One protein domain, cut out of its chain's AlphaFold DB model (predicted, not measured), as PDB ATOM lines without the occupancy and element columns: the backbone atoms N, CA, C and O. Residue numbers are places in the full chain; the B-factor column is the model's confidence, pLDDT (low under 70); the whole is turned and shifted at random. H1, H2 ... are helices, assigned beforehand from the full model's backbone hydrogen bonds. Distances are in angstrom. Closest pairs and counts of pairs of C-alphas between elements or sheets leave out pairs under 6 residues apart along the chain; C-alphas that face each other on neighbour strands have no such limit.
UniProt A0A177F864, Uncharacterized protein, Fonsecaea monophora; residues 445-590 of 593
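AT A GLANCE: This is residues 445 to 590 of the 593 residues of an uncharacterized protein of Fonsecaea monophora (UniProt A0A177F864). Helix H4 runs through the middle, the long helix H2 crosses it, and H5, H6 and H8 pack round it at steep angles. H3 folds back from the far end of H2, H7 packs on H3, and H1 packs on H6 at the other end of the domain, where the unnamed stretch 559 to 570 loops round. The 146 printed residues include eight named helices, H1 to H8 in chain order, and no named strand; the class is all helix. The whole is compact, with a radius of gyration of the C-alphas of 15.2 A and a rounded outline of 44 by 36 by 23 A.

IN THESE COORDINATES: H1, residues 453 to 461, begins at C-alpha 453 (-59.853, 21.732, 56.533). H2, residues 469 to 489, is the longest helix, 30.3 A from first to last C-alpha. H3, residues 495 to 510, measures 22.5 A, and H4, residues 514 to 529, 22.7 A; C-alpha 514 is at (-51.634, 29.291, 41.030). H5 holds residues 536 to 545, H6 residues 551 to 558 and H7 residues 571 to 575. H8, residues 577 to 590, is 21.3 A long and ends at C-alpha 590 (-34.866, 42.249, 61.730).

HOW THE PARTS SIT: H4 is the hub and touches four helices, and the packing is mostly crossed, with no touching pair that is given a tilt at a shallow one. H2 touches H4 with residues 472 to 480 alone, at a steep tilt of 58 degrees, the same way; their closest C-alphas, of Ala 476 and His 520, are 4.6 A apart. H5 touches H4 at a steep tilt of 67 degrees, opposite ways, closest at the C-alphas of Gln 523 and Cys 543, 5.8 A. H6 touches H4 at a steep tilt of 44 degrees, opposite ways, closest at the C-alphas of Trp 518 and Glu 552, 6.4 A. H8 touches H4 at 38 degrees, only just steep, the same way, closest at the C-alphas of Ile 528 and Thr 587, 6.7 A. H1 touches H6, about perpendicular at 73 degrees, closest at the C-alphas of Arg 458 and Ile 556, 6.5 A. H3 touches H7 with residues 503 to 510 alone, closest at the C-alphas of Ala 506 and Val 574, 5.8 A. H2 and H3 are near each other. H1 and H3 are apart, for instance. Every O i to N i+4 pair is within hydrogen-bond range in H1, H2, H3, H4, H5 and H7; in H6 it is 3 of 4 and in H8 5 of 10.

THE WHOLE: The C-alphas of Ser 492 and Asn 562, the two farthest apart, are 45.5 A apart. Residues 492 to 497, of which 495 to 497 belong to H3, stand free. The printed part has no cut, and the link from H6 to H7 is long, 12 residues. Mean pLDDT of the printed part is 70.7; 58 residues are under 70, among them 530 to 541, 558 to 568 and 572 to 590, and H8 has a mean of 45.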
ATOM      1  N   PHE A 445     -43.482  16.243  55.457       50.62
ATOM      2  CA  PHE A 445     -44.762  15.547  55.594       50.62
ATOM      3  C   PHE A 445     -45.348  15.672  57.009       50.62
ATOM      4  O   PHE A 445     -46.557  15.815  57.144       50.62
ATOM      5  N   LYS A 446     -44.542  15.690  58.084       49.66
ATOM      6  CA  LYS A 446     -45.081  15.913  59.450       49.66
ATOM      7  C   LYS A 446     -45.670  17.308  59.650       49.66
ATOM      8  O   LYS A 446     -46.555  17.481  60.484       49.66
ATOM      9  N   CYS A 447     -45.245  18.293  58.865       50.69
ATOM     10  CA  CYS A 447     -45.896  19.604  58.824       50.69
ATOM     11  C   CYS A 447     -47.323  19.543  58.253       50.69
ATOM     12  O   CYS A 447     -48.057  20.525  58.357       50.69
ATOM     13  N   LEU A 448     -47.724  18.414  57.655       52.91
ATOM     14  CA  LEU A 448     -49.091  18.154  57.209       52.91
ATOM     15  C   LEU A 448     -49.979  17.511  58.289       52.91
ATOM     16  O   LEU A 448     -51.186  17.372  58.089       52.91
ATOM     17  N   ASP A 449     -49.422  17.131  59.441       52.34
ATOM     18  CA  ASP A 449     -50.219  16.592  60.539       52.34
ATOM     19  C   ASP A 449     -50.983  17.744  61.219       52.34
ATOM     20  O   ASP A 449     -50.390  18.671  61.782       52.34
ATOM     21  N   GLY A 450     -52.315  17.727  61.101       61.12
ATOM     22  CA  GLY A 450     -53.193  18.806  61.565       61.12
ATOM     23  C   GLY A 450     -53.471  19.924  60.551       61.12
ATOM     24  O   GLY A 450     -53.874  21.013  60.972       61.12
ATOM     25  N   ILE A 451     -53.281  19.692  59.240       71.38
ATOM     26  CA  ILE A 451     -53.714  20.649  58.203       71.38
ATOM     27  C   ILE A 451     -55.168  21.058  58.449       71.38
ATOM     28  O   ILE A 451     -56.061  20.219  58.593       71.38
ATOM     29  N   SER A 452     -55.418  22.366  58.443       75.44
ATOM     30  CA  SER A 452     -56.783  22.876  58.556       75.44
ATOM     31  C   SER A 452     -57.639  22.444  57.356       75.44
ATOM     32  O   SER A 452     -57.208  22.522  56.204       75.44
ATOM     33  N   SER A 453     -58.888  22.046  57.601       73.69
ATOM     34  CA  SER A 453     -59.853  21.732  56.533       73.69
ATOM     35  C   SER A 453     -60.007  22.880  55.527       73.69
ATOM     36  O   SER A 453     -60.195  22.648  54.335       73.69
ATOM     37  N   GLU A 454     -59.853  24.116  55.998       78.81
ATOM     38  CA  GLU A 454     -59.869  25.325  55.182       78.81
ATOM     39  C   GLU A 454     -58.685  25.405  54.205       78.81
ATOM     40  O   GLU A 454     -58.860  25.742  53.035       78.81
ATOM     41  N   PHE A 455     -57.484  25.021  54.645       84.12
ATOM     42  CA  PHE A 455     -56.311  24.948  53.774       84.12
ATOM     43  C   PHE A 455     -56.517  23.939  52.644       84.12
ATOM     44  O   PHE A 455     -56.275  24.279  51.488       84.12
ATOM     45  N   ILE A 456     -57.007  22.731  52.954       78.00
ATOM     46  CA  ILE A 456     -57.302  21.714  51.929       78.00
ATOM     47  C   ILE A 456     -58.347  22.239  50.947       78.00
ATOM     48  O   ILE A 456     -58.155  22.144  49.740       78.00
ATOM     49  N   ARG A 457     -59.417  22.868  51.450       81.88
ATOM     50  CA  ARG A 457     -60.470  23.454  50.614       81.88
ATOM     51  C   ARG A 457     -59.917  24.481  49.623       81.88
ATOM     52  O   ARG A 457     -60.222  24.407  48.433       81.88
ATOM     53  N   ARG A 458     -59.100  25.429  50.092       84.12
ATOM     54  CA  ARG A 458     -58.498  26.480  49.253       84.12
ATOM     55  C   ARG A 458     -57.462  25.919  48.282       84.12
ATOM     56  O   ARG A 458     -57.469  26.282  47.110       84.12
ATOM     57  N   TYR A 459     -56.630  24.987  48.738       83.56
ATOM     58  CA  TYR A 459     -55.652  24.310  47.891       83.56
ATOM     59  C   TYR A 459     -56.330  23.531  46.752       83.56
ATOM     60  O   TYR A 459     -55.918  23.641  45.596       83.56
ATOM     61  N   SER A 460     -57.432  22.833  47.045       77.75
ATOM     62  CA  SER A 460     -58.199  22.110  46.029       77.75
ATOM     63  C   SER A 460     -58.904  23.010  45.024       77.75
ATOM     64  O   SER A 460     -58.948  22.674  43.841       77.75
ATOM     65  N   ARG A 461     -59.352  24.204  45.429       82.00
ATOM     66  CA  ARG A 461     -59.878  25.210  44.488       82.00
ATOM     67  C   ARG A 461     -58.837  25.694  43.477       82.00
ATOM     68  O   ARG A 461     -59.207  26.096  42.382       82.00
ATOM     69  N   LEU A 462     -57.550  25.615  43.812       84.00
ATOM     70  CA  LEU A 462     -56.441  25.953  42.914       84.00
ATOM     71  C   LEU A 462     -55.973  24.762  42.051       84.00
ATOM     72  O   LEU A 462     -54.892  24.811  41.455       84.00
ATOM     73  N   GLY A 463     -56.765  23.686  42.002       77.94
ATOM     74  CA  GLY A 463     -56.473  22.480  41.227       77.94
ATOM     75  C   GLY A 463     -55.401  21.587  41.850       77.94
ATOM     76  O   GLY A 463     -54.705  20.890  41.119       77.94
ATOM     77  N   GLY A 464     -55.205  21.665  43.170       74.94
ATOM     78  CA  GLY A 464     -54.343  20.753  43.918       74.94
ATOM     79  C   GLY A 464     -55.123  19.618  44.589       74.94
ATOM     80  O   GLY A 464     -56.289  19.764  44.949       74.94
ATOM     81  N   ASP A 465     -54.480  18.482  44.815       70.50
ATOM     82  CA  ASP A 465     -55.056  17.354  45.544       70.50
ATOM     83  C   ASP A 465     -54.074  16.788  46.583       70.50
ATOM     84  O   ASP A 465     -52.955  17.278  46.761       70.50
ATOM     85  N   GLY A 466     -54.498  15.752  47.310       56.59
ATOM     86  CA  GLY A 466     -53.657  15.106  48.319       56.59
ATOM     87  C   GLY A 466     -52.356  14.510  47.762       56.59
ATOM     88  O   GLY A 466     -51.403  14.347  48.519       56.59
ATOM     89  N   CYS A 467     -52.289  14.225  46.459       48.34
ATOM     90  CA  CYS A 467     -51.104  13.702  45.786       48.34
ATOM     91  C   CYS A 467     -50.144  14.830  45.369       48.34
ATOM     92  O   CYS A 467     -48.930  14.652  45.431       48.34
ATOM     93  N   THR A 468     -50.650  16.012  45.002       67.25
ATOM     94  CA  THR A 468     -49.814  17.139  44.545       67.25
ATOM     95  C   THR A 468     -49.335  18.061  45.667       67.25
ATOM     96  O   THR A 468     -48.350  18.784  45.488       67.25
ATOM     97  N   ILE A 469     -50.008  18.043  46.824       73.50
ATOM     98  CA  ILE A 469     -49.806  19.003  47.926       73.50
ATOM     99  C   ILE A 469     -48.361  19.095  48.400       73.50
ATOM    100  O   ILE A 469     -47.833  20.188  48.601       73.50
ATOM    101  N   LEU A 470     -47.697  17.949  48.509       60.00
ATOM    102  CA  LEU A 470     -46.323  17.850  48.980       60.00
ATOM    103  C   LEU A 470     -45.331  18.430  47.980       60.00
ATOM    104  O   LEU A 470     -44.458  19.220  48.345       60.00
ATOM    105  N   TYR A 471     -45.485  18.057  46.711       69.94
ATOM    106  CA  TYR A 471     -44.633  18.548  45.642       69.94
ATOM    107  C   TYR A 471     -44.761  20.066  45.501       69.94
ATOM    108  O   TYR A 471     -43.759  20.780  45.456       69.94
ATOM    109  N   ASP A 472     -45.988  20.588  45.506       79.75
ATOM    110  CA  ASP A 472     -46.229  22.019  45.340       79.75
ATOM    111  C   ASP A 472     -45.747  22.850  46.531       79.75
ATOM    112  O   ASP A 472     -45.207  23.939  46.333       79.75
ATOM    113  N   LEU A 473     -45.877  22.333  47.753       74.44
ATOM    114  CA  LEU A 473     -45.307  22.949  48.950       74.44
ATOM    115  C   LEU A 473     -43.765  22.985  48.871       74.44
ATOM    116  O   LEU A 473     -43.160  24.007  49.214       74.44
ATOM    117  N   SER A 474     -43.118  21.903  48.416       68.50
ATOM    118  CA  SER A 474     -41.653  21.833  48.266       68.50
ATOM    119  C   SER A 474     -41.145  22.825  47.211       68.50
ATOM    120  O   SER A 474     -40.200  23.590  47.445       68.50
ATOM    121  N   GLN A 475     -41.840  22.894  46.073       77.94
ATOM    122  CA  GLN A 475     -41.584  23.884  45.027       77.94
ATOM    123  C   GLN A 475     -41.767  25.312  45.553       77.94
ATOM    124  O   GLN A 475     -40.893  26.154  45.348       77.94
ATOM    125  N   ALA A 476     -42.844  25.583  46.298       83.75
ATOM    126  CA  ALA A 476     -43.078  26.880  46.930       83.75
ATOM    127  C   ALA A 476     -41.935  27.283  47.874       83.75
ATOM    128  O   ALA A 476     -41.457  28.414  47.798       83.75
ATOM    129  N   ASN A 477     -41.415  26.356  48.687       76.62
ATOM    130  CA  ASN A 477     -40.275  26.633  49.569       76.62
ATOM    131  C   ASN A 477     -38.997  26.958  48.779       76.62
ATOM    132  O   ASN A 477     -38.266  27.898  49.109       76.62
ATOM    133  N   SER A 478     -38.745  26.220  47.696       75.44
ATOM    134  CA  SER A 478     -37.617  26.475  46.793       75.44
ATOM    135  C   SER A 478     -37.710  27.860  46.150       75.44
ATOM    136  O   SER A 478     -36.725  28.603  46.146       75.44
ATOM    137  N   ILE A 479     -38.908  28.249  45.700       82.50
ATOM    138  CA  ILE A 479     -39.200  29.594  45.195       82.50
ATOM    139  C   ILE A 479     -38.911  30.631  46.284       82.50
ATOM    140  O   ILE A 479     -38.130  31.551  46.053       82.50
ATOM    141  N   THR A 480     -39.443  30.460  47.497       80.19
ATOM    142  CA  THR A 480     -39.222  31.384  48.621       80.19
ATOM    143  C   THR A 480     -37.735  31.587  48.917       80.19
ATOM    144  O   THR A 480     -37.272  32.721  49.082       80.19
ATOM    145  N   ASN A 481     -36.952  30.510  48.929       74.81
ATOM    146  CA  ASN A 481     -35.514  30.571  49.180       74.81
ATOM    147  C   ASN A 481     -34.755  31.259  48.040       74.81
ATOM    148  O   ASN A 481     -33.868  32.073  48.310       74.81
ATOM    149  N   LEU A 482     -35.120  30.982  46.787       77.19
ATOM    150  CA  LEU A 482     -34.548  31.649  45.620       77.19
ATOM    151  C   LEU A 482     -34.825  33.155  45.659       77.19
ATOM    152  O   LEU A 482     -33.887  33.943  45.556       77.19
ATOM    153  N   VAL A 483     -36.080  33.554  45.890       82.94
ATOM    154  CA  VAL A 483     -36.480  34.964  46.020       82.94
ATOM    155  C   VAL A 483     -35.672  35.653  47.118       82.94
ATOM    156  O   VAL A 483     -35.080  36.704  46.880       82.94
ATOM    157  N   THR A 484     -35.552  35.015  48.285       77.69
ATOM    158  CA  THR A 484     -34.793  35.552  49.424       77.69
ATOM    159  C   THR A 484     -33.302  35.717  49.102       77.69
ATOM    160  O   THR A 484     -32.681  36.697  49.516       77.69
ATOM    161  N   ARG A 485     -32.691  34.768  48.379       75.69
ATOM    162  CA  ARG A 485     -31.279  34.862  47.963       75.69
ATOM    163  C   ARG A 485     -31.071  35.970  46.937       75.69
ATOM    164  O   ARG A 485     -30.137  36.749  47.084       75.69
ATOM    165  N   VAL A 486     -31.950  36.066  45.940       79.25
ATOM    166  CA  VAL A 486     -31.901  37.131  44.930       79.25
ATOM    167  C   VAL A 486     -32.043  38.501  45.594       79.25
ATOM    168  O   VAL A 486     -31.231  39.379  45.319       79.25
ATOM    169  N   ASP A 487     -32.991  38.673  46.522       80.06
ATOM    170  CA  ASP A 487     -33.177  39.937  47.249       80.06
ATOM    171  C   ASP A 487     -31.947  40.327  48.089       80.06
ATOM    172  O   ASP A 487     -31.594  41.508  48.140       80.06
ATOM    173  N   ARG A 488     -31.239  39.351  48.679       78.25
ATOM    174  CA  ARG A 488     -29.950  39.585  49.355       78.25
ATOM    175  C   ARG A 488     -28.851  40.018  48.384       78.25
ATOM    176  O   ARG A 488     -28.131  40.969  48.666       78.25
ATOM    177  N   LEU A 489     -28.730  39.351  47.237       78.75
ATOM    178  CA  LEU A 489     -27.694  39.653  46.239       78.75
ATOM    179  C   LEU A 489     -27.854  41.052  45.632       78.75
ATOM    180  O   LEU A 489     -26.864  41.731  45.370       78.75
ATOM    181  N   ILE A 490     -29.093  41.510  45.438       84.88
ATOM    182  CA  ILE A 490     -29.365  42.837  44.874       84.88
ATOM    183  C   ILE A 490     -29.419  43.944  45.935       84.88
ATOM    184  O   ILE A 490     -29.691  45.092  45.591       84.88
ATOM    185  N   GLN A 491     -29.174  43.649  47.217       83.19
ATOM    186  CA  GLN A 491     -29.357  44.605  48.316       83.19
ATOM    187  C   GLN A 491     -28.484  45.861  48.177       83.19
ATOM    188  O   GLN A 491     -28.948  46.960  48.489       83.19
ATOM    189  N   SER A 492     -27.263  45.731  47.660       83.88
ATOM    190  CA  SER A 492     -26.329  46.845  47.431       83.88
ATOM    191  C   SER A 492     -26.539  47.576  46.098       83.88
ATOM    192  O   SER A 492     -25.857  48.560  45.827       83.88
ATOM    193  N   GLN A 493     -27.485  47.128  45.266       90.88
ATOM    194  CA  GLN A 493     -27.686  47.666  43.920       90.88
ATOM    195  C   GLN A 493     -28.581  48.924  43.899       90.88
ATOM    196  O   GLN A 493     -29.374  49.140  44.830       90.88
ATOM    197  N   PRO A 494     -28.510  49.744  42.828       89.88
ATOM    198  CA  PRO A 494     -29.383  50.903  42.641       89.88
ATOM    199  C   PRO A 494     -30.873  50.539  42.633       89.88
ATOM    200  O   PRO A 494     -31.272  49.452  42.210       89.88
ATOM    201  N   GLN A 495     -31.725  51.474  43.060       84.12
ATOM    202  CA  GLN A 495     -33.170  51.242  43.169       84.12
ATOM    203  C   GLN A 495     -33.831  50.919  41.820       84.12
ATOM    204  O   GLN A 495     -34.753  50.105  41.778       84.12
ATOM    205  N   SER A 496     -33.342  51.503  40.724       85.81
ATOM    206  CA  SER A 496     -33.793  51.198  39.360       85.81
ATOM    207  C   SER A 496     -33.525  49.737  38.982       85.81
ATOM    208  O   SER A 496     -34.411  49.064  38.461       85.81
ATOM    209  N   PHE A 497     -32.346  49.211  39.328       84.62
ATOM    210  CA  PHE A 497     -31.986  47.811  39.104       84.62
ATOM    211  C   PHE A 497     -32.819  46.864  39.975       84.62
ATOM    212  O   PHE A 497     -33.368  45.882  39.481       84.62
ATOM    213  N   LYS A 498     -33.004  47.191  41.261       81.94
ATOM    214  CA  LYS A 498     -33.888  46.429  42.162       81.94
ATOM    215  C   LYS A 498     -35.325  46.376  41.645       81.94
ATOM    216  O   LYS A 498     -35.961  45.327  41.718       81.94
ATOM    217  N   ALA A 499     -35.842  47.496  41.138       81.00
ATOM    218  CA  ALA A 499     -37.179  47.568  40.558       81.00
ATOM    219  C   ALA A 499     -37.297  46.685  39.307       81.00
ATOM    220  O   ALA A 499     -38.255  45.923  39.200       81.00
ATOM    221  N   HIS A 500     -36.291  46.715  38.429       84.38
ATOM    222  CA  HIS A 500     -36.238  45.863  37.243       84.38
ATOM    223  C   HIS A 500     -36.207  44.367  37.599       84.38
ATOM    224  O   HIS A 500     -37.042  43.603  37.121       84.38
ATOM    225  N   VAL A 501     -35.331  43.946  38.520       82.69
ATOM    226  CA  VAL A 501     -35.246  42.541  38.967       82.69
ATOM    227  C   VAL A 501     -36.555  42.069  39.607       82.69
ATOM    228  O   VAL A 501     -36.992  40.945  39.369       82.69
ATOM    229  N   ARG A 502     -37.224  42.925  40.391       82.12
ATOM    230  CA  ARG A 502     -38.540  42.610  40.971       82.12
ATOM    231  C   ARG A 502     -39.621  42.463  39.904       82.12
ATOM    232  O   ARG A 502     -40.456  41.573  40.031       82.12
ATOM    233  N   GLN A 503     -39.593  43.295  38.865       82.00
ATOM    234  CA  GLN A 503     -40.535  43.224  37.752       82.00
ATOM    235  C   GLN A 503     -40.353  41.936  36.935       82.00
ATOM    236  O   GLN A 503     -41.336  41.259  36.643       82.00
ATOM    237  N   GLU A 504     -39.117  41.554  36.612       83.81
ATOM    238  CA  GLU A 504     -38.840  40.299  35.898       83.81
ATOM    239  C   GLU A 504     -39.190  39.073  36.748       83.81
ATOM    240  O   GLU A 504     -39.820  38.129  36.270       83.81
ATOM    241  N   ARG A 505     -38.891  39.118  38.049       85.38
ATOM    242  CA  ARG A 505     -39.325  38.083  38.993       85.38
ATOM    243  C   ARG A 505     -40.845  37.948  39.036       85.38
ATOM    244  O   ARG A 505     -41.342  36.828  39.013       85.38
ATOM    245  N   ALA A 506     -41.579  39.059  39.099       80.25
ATOM    246  CA  ALA A 506     -43.040  39.051  39.087       80.25
ATOM    247  C   ALA A 506     -43.583  38.350  37.832       80.25
ATOM    248  O   ALA A 506     -44.436  37.472  37.949       80.25
ATOM    249  N   LYS A 507     -43.022  38.647  36.651       81.75
ATOM    250  CA  LYS A 507     -43.384  37.961  35.397       81.75
ATOM    251  C   LYS A 507     -43.171  36.448  35.496       81.75
ATOM    252  O   LYS A 507     -44.085  35.693  35.178       81.75
ATOM    253  N   LEU A 508     -42.015  36.005  35.990       82.94
ATOM    254  CA  LEU A 508     -41.711  34.577  36.149       82.94
ATOM    255  C   LEU A 508     -42.645  33.887  37.152       82.94
ATOM    256  O   LEU A 508     -43.152  32.803  36.881       82.94
ATOM    257  N   LEU A 509     -42.928  34.526  38.289       83.00
ATOM    258  CA  LEU A 509     -43.824  33.970  39.305       83.00
ATOM    259  C   LEU A 509     -45.260  33.810  38.789       83.00
ATOM    260  O   LEU A 509     -45.923  32.838  39.140       83.00
ATOM    261  N   THR A 510     -45.733  34.712  37.923       81.12
ATOM    262  CA  THR A 510     -47.081  34.603  37.333       81.12
ATOM    263  C   THR A 510     -47.243  33.444  36.347       81.12
ATOM    264  O   THR A 510     -48.377  33.048  36.084       81.12
ATOM    265  N   GLN A 511     -46.143  32.871  35.844       84.44
ATOM    266  CA  GLN A 511     -46.154  31.686  34.974       84.44
ATOM    267  C   GLN A 511     -46.272  30.369  35.759       84.44
ATOM    268  O   GLN A 511     -46.502  29.315  35.170       84.44
ATOM    269  N   LEU A 512     -46.106  30.407  37.084       83.69
ATOM    270  CA  LEU A 512     -46.230  29.225  37.926       83.69
ATOM    271  C   LEU A 512     -47.703  28.846  38.144       83.69
ATOM    272  O   LEU A 512     -48.567  29.728  38.169       83.69
ATOM    273  N   PRO A 513     -47.997  27.557  38.399       88.12
ATOM    274  CA  PRO A 513     -49.320  27.134  38.843       88.12
ATOM    275  C   PRO A 513     -49.804  27.959  40.041       88.12
ATOM    276  O   PRO A 513     -49.066  28.124  41.017       88.12
ATOM    277  N   ALA A 514     -51.058  28.422  40.000       85.31
ATOM    278  CA  ALA A 514     -51.634  29.291  41.030       85.31
ATOM    279  C   ALA A 514     -51.501  28.706  42.445       85.31
ATOM    280  O   ALA A 514     -51.159  29.421  43.383       85.31
ATOM    281  N   ARG A 515     -51.656  27.384  42.585       86.75
ATOM    282  CA  ARG A 515     -51.431  26.657  43.843       86.75
ATOM    283  C   ARG A 515     -50.018  26.820  44.414       86.75
ATOM    284  O   ARG A 515     -49.876  27.005  45.615       86.75
ATOM    285  N   ARG A 516     -48.968  26.834  43.583       89.00
ATOM    286  CA  ARG A 516     -47.578  27.037  44.042       89.00
ATOM    287  C   ARG A 516     -47.325  28.483  44.445       89.00
ATOM    288  O   ARG A 516     -46.633  28.738  45.427       89.00
ATOM    289  N   LEU A 517     -47.900  29.418  43.693       88.06
ATOM    290  CA  LEU A 517     -47.784  30.844  43.970       88.06
ATOM    291  C   LEU A 517     -48.492  31.225  45.279       88.06
ATOM    292  O   LEU A 517     -47.915  31.940  46.096       88.06
ATOM    293  N   TRP A 518     -49.684  30.676  45.517       89.69
ATOM    294  CA  TRP A 518     -50.405  30.824  46.780       89.69
ATOM    295  C   TRP A 518     -49.595  30.296  47.968       89.69
ATOM    296  O   TRP A 518     -49.389  31.014  48.946       89.69
ATOM    297  N   LEU A 519     -49.061  29.074  47.863       88.12
ATOM    298  CA  LEU A 519     -48.231  28.480  48.915       88.12
ATOM    299  C   LEU A 519     -46.972  29.311  49.201       88.12
ATOM    300  O   LEU A 519     -46.612  29.496  50.361       88.12
ATOM    301  N   HIS A 520     -46.332  29.858  48.165       87.19
ATOM    302  CA  HIS A 520     -45.187  30.757  48.309       87.19
ATOM    303  C   HIS A 520     -45.553  32.040  49.078       87.19
ATOM    304  O   HIS A 520     -44.854  32.419  50.020       87.19
ATOM    305  N   MET A 521     -46.667  32.692  48.725       85.44
ATOM    306  CA  MET A 521     -47.150  33.894  49.423       85.44
ATOM    307  C   MET A 521     -47.479  33.612  50.886       85.44
ATOM    308  O   MET A 521     -47.114  34.384  51.775       85.44
ATOM    309  N   ARG A 522     -48.114  32.468  51.142       86.12
ATOM    310  CA  ARG A 522     -48.475  32.030  52.486       86.12
ATOM    311  C   ARG A 522     -47.234  31.760  53.345       86.12
ATOM    312  O   ARG A 522     -47.160  32.252  54.467       86.12
ATOM    313  N   GLN A 523     -46.207  31.104  52.793       83.06
ATOM    314  CA  GLN A 523     -44.903  30.921  53.452       83.06
ATOM    315  C   GLN A 523     -44.205  32.253  53.764       83.06
ATOM    316  O   GLN A 523     -43.664  32.424  54.857       83.06
ATOM    317  N   LEU A 524     -44.231  33.215  52.833       79.56
ATOM    318  CA  LEU A 524     -43.678  34.554  53.066       79.56
ATOM    319  C   LEU A 524     -44.387  35.265  54.224       79.56
ATOM    320  O   LEU A 524     -43.723  35.837  55.089       79.56
ATOM    321  N   ARG A 525     -45.722  35.205  54.270       81.81
ATOM    322  CA  ARG A 525     -46.509  35.779  55.368       81.81
ATOM    323  C   ARG A 525     -46.163  35.134  56.705       81.81
ATOM    324  O   ARG A 525     -45.978  35.862  57.683       81.81
ATOM    325  N   THR A 526     -46.052  33.807  56.752       78.25
ATOM    326  CA  THR A 526     -45.645  33.089  57.964       78.25
ATOM    327  C   THR A 526     -44.282  33.572  58.447       78.25
ATOM    328  O   THR A 526     -44.194  34.045  59.574       78.25
ATOM    329  N   ARG A 527     -43.266  33.613  57.570       75.38
ATOM    330  CA  ARG A 527     -41.916  34.108  57.908       75.38
ATOM    331  C   ARG A 527     -41.895  35.537  58.455       75.38
ATOM    332  O   ARG A 527     -41.060  35.864  59.292       75.38
ATOM    333  N   ILE A 528     -42.796  36.405  57.989       72.56
ATOM    334  CA  ILE A 528     -42.915  37.782  58.499       72.56
ATOM    335  C   ILE A 528     -43.526  37.810  59.904       72.56
ATOM    336  O   ILE A 528     -43.107  38.609  60.744       72.56
ATOM    337  N   ARG A 529     -44.535  36.971  60.159       70.31
ATOM    338  CA  ARG A 529     -45.220  36.896  61.457       70.31
ATOM    339  C   ARG A 529     -44.351  36.225  62.517       70.31
ATOM    340  O   ARG A 529     -44.306  36.684  63.659       70.31
ATOM    341  N   SER A 530     -43.625  35.186  62.138       63.44
ATOM    342  CA  SER A 530     -42.831  34.364  63.034       63.44
ATOM    343  C   SER A 530     -41.433  34.950  63.268       63.44
ATOM    344  O   SER A 530     -40.430  34.403  62.819       63.44
ATOM    345  N   LYS A 531     -41.323  36.044  64.032       56.50
ATOM    346  CA  LYS A 531     -40.013  36.615  64.429       56.50
ATOM    347  C   LYS A 531     -39.138  35.684  65.299       56.50
ATOM    348  O   LYS A 531     -38.036  36.075  65.660       56.50
ATOM    349  N   SER A 532     -39.623  34.492  65.666       51.00
ATOM    350  CA  SER A 532     -38.995  33.600  66.653       51.00
ATOM    351  C   SER A 532     -39.011  32.109  66.276       51.00
ATOM    352  O   SER A 532     -38.749  31.268  67.138       51.00
ATOM    353  N   ILE A 533     -39.329  31.750  65.026       54.38
ATOM    354  CA  ILE A 533     -39.248  30.351  64.594       54.38
ATOM    355  C   ILE A 533     -37.812  30.044  64.160       54.38
ATOM    356  O   ILE A 533     -37.313  30.585  63.180       54.38
ATOM    357  N   ASN A 534     -37.147  29.166  64.912       51.16
ATOM    358  CA  ASN A 534     -35.747  28.806  64.681       51.16
ATOM    359  C   ASN A 534     -35.579  27.575  63.771       51.16
ATOM    360  O   ASN A 534     -34.454  27.259  63.384       51.16
ATOM    361  N   LYS A 535     -36.668  26.862  63.437       55.50
ATOM    362  CA  LYS A 535     -36.639  25.625  62.640       55.50
ATOM    363  C   LYS A 535     -37.581  25.715  61.421       55.50
ATOM    364  O   LYS A 535     -38.752  26.041  61.596       55.50
ATOM    365  N   PRO A 536     -37.124  25.362  60.200       56.06
ATOM    366  CA  PRO A 536     -37.952  25.368  58.982       56.06
ATOM    367  C   PRO A 536     -39.242  24.531  59.064       56.06
ATOM    368  O   PRO A 536     -40.221  24.832  58.384       56.06
ATOM    369  N   GLU A 537     -39.251  23.487  59.896       57.16
ATOM    370  CA  GLU A 537     -40.403  22.598  60.108       57.16
ATOM    371  C   GLU A 537     -41.582  23.319  60.787       57.16
ATOM    372  O   GLU A 537     -42.744  23.097  60.437       57.16
ATOM    373  N   ASP A 538     -41.293  24.235  61.712       62.91
ATOM    374  CA  ASP A 538     -42.310  25.000  62.438       62.91
ATOM    375  C   ASP A 538     -42.946  26.073  61.534       62.91
ATOM    376  O   ASP A 538     -44.156  26.292  61.601       62.91
ATOM    377  N   GLU A 539     -42.172  26.679  60.620       63.47
ATOM    378  CA  GLU A 539     -42.693  27.632  59.622       63.47
ATOM    379  C   GLU A 539     -43.684  26.953  58.672       63.47
ATOM    380  O   GLU A 539     -44.729  27.505  58.322       63.47
ATOM    381  N   LEU A 540     -43.357  25.739  58.231       63.66
ATOM    382  CA  LEU A 540     -44.202  24.998  57.307       63.66
ATOM    383  C   LEU A 540     -45.479  24.514  57.997       63.66
ATOM    384  O   LEU A 540     -46.556  24.610  57.412       63.66
ATOM    385  N   LYS A 541     -45.374  24.071  59.254       69.06
ATOM    386  CA  LYS A 541     -46.534  23.704  60.068       69.06
ATOM    387  C   LYS A 541     -47.436  24.910  60.318       69.06
ATOM    388  O   LYS A 541     -48.648  24.805  60.162       69.06
ATOM    389  N   GLU A 542     -46.893  26.077  60.649       72.88
ATOM    390  CA  GLU A 542     -47.707  27.289  60.785       72.88
ATOM    391  C   GLU A 542     -48.347  27.679  59.441       72.88
ATOM    392  O   GLU A 542     -49.529  28.009  59.399       72.88
ATOM    393  N   CYS A 543     -47.633  27.552  58.318       74.06
ATOM    394  CA  CYS A 543     -48.198  27.790  56.988       74.06
ATOM    395  C   CYS A 543     -49.444  26.921  56.716       74.06
ATOM    396  O   CYS A 543     -50.465  27.434  56.259       74.06
ATOM    397  N   THR A 544     -49.412  25.630  57.044       69.31
ATOM    398  CA  THR A 544     -50.487  24.670  56.731       69.31
ATOM    399  C   THR A 544     -51.606  24.608  57.785       69.31
ATOM    400  O   THR A 544     -52.749  24.261  57.467       69.31
ATOM    401  N   THR A 545     -51.316  24.979  59.036       68.69
ATOM    402  CA  THR A 545     -52.248  24.868  60.178       68.69
ATOM    403  C   THR A 545     -52.802  26.209  60.670       68.69
ATOM    404  O   THR A 545     -53.807  26.233  61.385       68.69
ATOM    405  N   SER A 546     -52.198  27.338  60.276       70.19
ATOM    406  CA  SER A 546     -52.655  28.662  60.704       70.19
ATOM    407  C   SER A 546     -54.063  28.972  60.193       70.19
ATOM    408  O   SER A 546     -54.354  28.875  58.998       70.19
ATOM    409  N   LYS A 547     -54.922  29.389  61.132       63.25
ATOM    410  CA  LYS A 547     -56.283  29.895  60.890       63.25
ATOM    411  C   LYS A 547     -56.323  31.385  60.555       63.25
ATOM    412  O   LYS A 547     -57.395  31.926  60.317       63.25
ATOM    413  N   ALA A 548     -55.190  32.076  60.632       64.75
ATOM    414  CA  ALA A 548     -55.160  33.485  60.295       64.75
ATOM    415  C   ALA A 548     -55.189  33.607  58.772       64.75
ATOM    416  O   ALA A 548     -54.298  33.081  58.110       64.75
ATOM    417  N   ASP A 549     -56.163  34.326  58.226       75.56
ATOM    418  CA  ASP A 549     -56.290  34.538  56.784       75.56
ATOM    419  C   ASP A 549     -55.391  35.687  56.299       75.56
ATOM    420  O   ASP A 549     -54.985  36.577  57.061       75.56
ATOM    421  N   GLY A 550     -54.934  35.585  55.053       79.00
ATOM    422  CA  GLY A 550     -54.139  36.589  54.348       79.00
ATOM    423  C   GLY A 550     -54.879  37.135  53.131       79.00
ATOM    424  O   GLY A 550     -55.939  36.634  52.757       79.00
ATOM    425  N   LEU A 551     -54.312  38.156  52.487       77.44
ATOM    426  CA  LEU A 551     -54.872  38.699  51.244       77.44
ATOM    427  C   LEU A 551     -54.901  37.630  50.143       77.44
ATOM    428  O   LEU A 551     -55.853  37.561  49.376       77.44
ATOM    429  N   GLU A 552     -53.903  36.747  50.123       82.69
ATOM    430  CA  GLU A 552     -53.842  35.600  49.223       82.69
ATOM    431  C   GLU A 552     -54.943  34.561  49.494       82.69
ATOM    432  O   GLU A 552     -55.399  33.903  48.565       82.69
ATOM    433  N   ASP A 553     -55.406  34.423  50.738       83.06
ATOM    434  CA  ASP A 553     -56.516  33.525  51.078       83.06
ATOM    435  C   ASP A 553     -57.863  34.141  50.651       83.06
ATOM    436  O   ASP A 553     -58.704  33.458  50.068       83.06
ATOM    437  N   ALA A 554     -58.031  35.455  50.849       81.00
ATOM    438  CA  ALA A 554     -59.231  36.195  50.452       81.00
ATOM    439  C   ALA A 554     -59.459  36.204  48.930       81.00
ATOM    440  O   ALA A 554     -60.603  36.158  48.479       81.00
ATOM    441  N   VAL A 555     -58.383  36.216  48.133       81.19
ATOM    442  CA  VAL A 555     -58.461  36.091  46.667       81.19
ATOM    443  C   VAL A 555     -59.099  34.759  46.257       81.19
ATOM    444  O   VAL A 555     -59.921  34.739  45.347       81.19
ATOM    445  N   ILE A 556     -58.787  33.661  46.951       80.75
ATOM    446  CA  ILE A 556     -59.373  32.337  46.675       80.75
ATOM    447  C   ILE A 556     -60.822  32.265  47.161       80.75
ATOM    448  O   ILE A 556     -61.680  31.660  46.516       80.75
ATOM    449  N   ASP A 557     -61.110  32.862  48.315       80.19
ATOM    450  CA  ASP A 557     -62.457  32.840  48.884       80.19
ATOM    451  C   ASP A 557     -63.439  33.728  48.101       80.19
ATOM    452  O   ASP A 557     -64.630  33.422  48.061       80.19
ATOM    453  N   GLY A 558     -62.941  34.780  47.440       68.12
ATOM    454  CA  GLY A 558     -63.712  35.673  46.568       68.12
ATOM    455  C   GLY A 558     -63.922  35.166  45.135       68.12
ATOM    456  O   GLY A 558     -64.786  35.683  44.427       68.12
ATOM    457  N   THR A 559     -63.182  34.146  44.683       64.00
ATOM    458  CA  THR A 559     -63.433  33.504  43.382       64.00
ATOM    459  C   THR A 559     -64.640  32.563  43.472       64.00
ATOM    460  O   THR A 559     -64.570  31.494  44.072       64.00
ATOM    461  N   HIS A 560     -65.773  32.963  42.884       52.38
ATOM    462  CA  HIS A 560     -67.068  32.269  42.988       52.38
ATOM    463  C   HIS A 560     -67.224  30.993  42.124       52.38
ATOM    464  O   HIS A 560     -68.300  30.395  42.121       52.38
ATOM    465  N   SER A 561     -66.198  30.546  41.391       51.22
ATOM    466  CA  SER A 561     -66.279  29.357  40.526       51.22
ATOM    467  C   SER A 561     -65.784  28.088  41.228       51.22
ATOM    468  O   SER A 561     -64.661  28.024  41.720       51.22
ATOM    469  N   ASN A 562     -66.593  27.023  41.211       45.94
ATOM    470  CA  ASN A 562     -66.224  25.697  41.738       45.94
ATOM    471  C   ASN A 562     -65.190  24.936  40.873       45.94
ATOM    472  O   ASN A 562     -64.882  23.783  41.165       45.94
ATOM    473  N   SER A 563     -64.649  25.556  39.822       48.09
ATOM    474  CA  SER A 563     -63.615  24.982  38.960       48.09
ATOM    475  C   SER A 563     -62.605  26.051  38.546       48.09
ATOM    476  O   SER A 563     -62.998  27.134  38.107       48.09
ATOM    477  N   TYR A 564     -61.319  25.729  38.676       51.84
ATOM    478  CA  TYR A 564     -60.196  26.541  38.209       51.84
ATOM    479  C   TYR A 564     -60.166  26.567  36.672       51.84
ATOM    480  O   TYR A 564     -60.042  25.517  36.046       51.84
ATOM    481  N   ASP A 565     -60.285  27.748  36.061       53.25
ATOM    482  CA  ASP A 565     -60.355  27.940  34.600       53.25
ATOM    483  C   ASP A 565     -58.976  28.074  33.918       53.25
ATOM    484  O   ASP A 565     -58.885  28.332  32.718       53.25
ATOM    485  N   GLY A 566     -57.891  27.895  34.678       56.78
ATOM    486  CA  GLY A 566     -56.516  28.032  34.197       56.78
ATOM    487  C   GLY A 566     -55.948  29.453  34.270       56.78
ATOM    488  O   GLY A 566     -54.752  29.632  34.032       56.78
ATOM    489  N   SER A 567     -56.743  30.466  34.632       63.91
ATOM    490  CA  SER A 567     -56.244  31.826  34.863       63.91
ATOM    491  C   SER A 567     -55.553  31.940  36.232       63.91
ATOM    492  O   SER A 567     -55.912  31.262  37.192       63.91
ATOM    493  N   ASN A 568     -54.489  32.744  36.357       69.00
ATOM    494  CA  ASN A 568     -53.783  32.924  37.634       69.00
ATOM    495  C   ASN A 568     -54.444  34.059  38.447       69.00
ATOM    496  O   ASN A 568     -54.216  35.226  38.113       69.00
ATOM    497  N   PRO A 569     -55.214  33.763  39.517       73.12
ATOM    498  CA  PRO A 569     -55.983  34.768  40.256       73.12
ATOM    499  C   PRO A 569     -55.089  35.715  41.068       73.12
ATOM    500  O   PRO A 569     -55.543  36.743  41.554       73.12
ATOM    501  N   PHE A 570     -53.798  35.397  41.198       77.38
ATOM    502  CA  PHE A 570     -52.836  36.189  41.960       77.38
ATOM    503  C   PHE A 570     -52.044  37.175  41.100       77.38
ATOM    504  O   PHE A 570     -51.149  37.840  41.622       77.38
ATOM    505  N   LYS A 571     -52.329  37.268  39.792       70.88
ATOM    506  CA  LYS A 571     -51.581  38.120  38.857       70.88
ATOM    507  C   LYS A 571     -51.469  39.557  39.370       70.88
ATOM    508  O   LYS A 571     -50.358  40.074  39.452       70.88
ATOM    509  N   ASP A 572     -52.582  40.124  39.823       67.44
ATOM    510  CA  ASP A 572     -52.636  41.497  40.328       67.44
ATOM    511  C   ASP A 572     -51.894  41.650  41.664       67.44
ATOM    512  O   ASP A 572     -51.183  42.633  41.866       67.44
ATOM    513  N   LEU A 573     -51.954  40.628  42.527       66.94
ATOM    514  CA  LEU A 573     -51.270  40.599  43.827       66.94
ATOM    515  C   LEU A 573     -49.735  40.541  43.692       66.94
ATOM    516  O   LEU A 573     -49.012  41.087  44.523       66.94
ATOM    517  N   VAL A 574     -49.228  39.875  42.645       65.25
ATOM    518  CA  VAL A 574     -47.786  39.791  42.342       65.25
ATOM    519  C   VAL A 574     -47.279  41.062  41.661       65.25
ATOM    520  O   VAL A 574     -46.124  41.446  41.859       65.25
ATOM    521  N   THR A 575     -48.112  41.710  40.841       62.47
ATOM    522  CA  THR A 575     -47.735  42.929  40.110       62.47
ATOM    523  C   THR A 575     -47.921  44.212  40.913       62.47
ATOM    524  O   THR A 575     -47.275  45.214  40.595       62.47
ATOM    525  N   ASP A 576     -48.754  44.207  41.958       58.47
ATOM    526  CA  ASP A 576     -48.904  45.365  42.832       58.47
ATOM    527  C   ASP A 576     -47.636  45.574  43.677       58.47
ATOM    528  O   ASP A 576     -47.262  44.786  44.553       58.47
ATOM    529  N   SER A 577     -46.959  46.697  43.414       48.84
ATOM    530  CA  SER A 577     -45.743  47.085  44.123       48.84
ATOM    531  C   SER A 577     -45.958  47.232  45.632       48.84
ATOM    532  O   SER A 577     -44.975  47.169  46.365       48.84
ATOM    533  N   SER A 578     -47.194  47.436  46.105       48.66
ATOM    534  CA  SER A 578     -47.526  47.667  47.516       48.66
ATOM    535  C   SER A 578     -47.382  46.403  48.383       48.66
ATOM    536  O   SER A 578     -46.775  46.465  49.456       48.66
ATOM    537  N   PHE A 579     -47.821  45.239  47.886       50.09
ATOM    538  CA  PHE A 579     -47.772  43.958  48.599       50.09
ATOM    539  C   PHE A 579     -46.327  43.458  48.753       50.09
ATOM    540  O   PHE A 579     -45.868  43.166  49.860       50.09
ATOM    541  N   LEU A 580     -45.545  43.489  47.667       50.69
ATOM    542  CA  LEU A 580     -44.112  43.174  47.709       50.69
ATOM    543  C   LEU A 580     -43.304  44.225  48.493       50.69
ATOM    544  O   LEU A 580     -42.357  43.857  49.191       50.69
ATOM    545  N   LYS A 581     -43.668  45.519  48.451       49.00
ATOM    546  CA  LYS A 581     -43.025  46.557  49.286       49.00
ATOM    547  C   LYS A 581     -43.224  46.285  50.775       49.00
ATOM    548  O   LYS A 581     -42.246  46.387  51.514       49.00
ATOM    549  N   HIS A 582     -44.429  45.901  51.202       45.38
ATOM    550  CA  HIS A 582     -44.700  45.561  52.601       45.38
ATOM    551  C   HIS A 582     -43.958  44.301  53.054       45.38
ATOM    552  O   HIS A 582     -43.387  44.306  54.141       45.38
ATOM    553  N   ILE A 583     -43.872  43.280  52.198       48.56
ATOM    554  CA  ILE A 583     -43.141  42.035  52.478       48.56
ATOM    555  C   ILE A 583     -41.630  42.279  52.606       48.56
ATOM    556  O   ILE A 583     -41.003  41.747  53.518       48.56
ATOM    557  N   THR A 584     -41.040  43.132  51.758       46.25
ATOM    558  CA  THR A 584     -39.583  43.365  51.765       46.25
ATOM    559  C   THR A 584     -39.121  44.299  52.897       46.25
ATOM    560  O   THR A 584     -38.000  44.157  53.386       46.25
ATOM    561  N   TYR A 585     -39.953  45.254  53.338       39.22
ATOM    562  CA  TYR A 585     -39.573  46.213  54.392       39.22
ATOM    563  C   TYR A 585     -39.504  45.576  55.789       39.22
ATOM    564  O   TYR A 585     -38.661  45.958  56.598       39.22
ATOM    565  N   SER A 586     -40.343  44.575  56.073       38.78
ATOM    566  CA  SER A 586     -40.350  43.875  57.365       38.78
ATOM    567  C   SER A 586     -39.210  42.868  57.534       38.78
ATOM    568  O   SER A 586     -38.741  42.679  58.654       38.78
ATOM    569  N   THR A 587     -38.714  42.255  56.452       42.00
ATOM    570  CA  THR A 587     -37.593  41.295  56.518       42.00
ATOM    571  C   THR A 587     -36.237  41.992  56.699       42.00
ATOM    572  O   THR A 587     -35.314  41.400  57.247       42.00
ATOM    573  N   LEU A 588     -36.109  43.258  56.280       40.94
ATOM    574  CA  LEU A 588     -34.855  44.026  56.337       40.94
ATOM    575  C   LEU A 588     -34.583  44.716  57.688       40.94
ATOM    576  O   LEU A 588     -33.434  45.029  57.979       40.94
ATOM    577  N   LEU A 589     -35.598  44.931  58.530       37.25
ATOM    578  CA  LEU A 589     -35.443  45.582  59.845       37.25
ATOM    579  C   LEU A 589     -35.195  44.596  61.005       37.25
ATOM    580  O   LEU A 589     -35.071  45.017  62.151       37.25
ATOM    581  N   GLY A 590     -35.111  43.291  60.726       37.50
ATOM    582  CA  GLY A 590     -34.866  42.249  61.730       37.50
ATOM    583  C   GLY A 590     -33.393  41.983  62.067       37.50
ATOM    584  O   GLY A 590     -33.130  41.209  62.976       37.50
TER     585      GLY A 590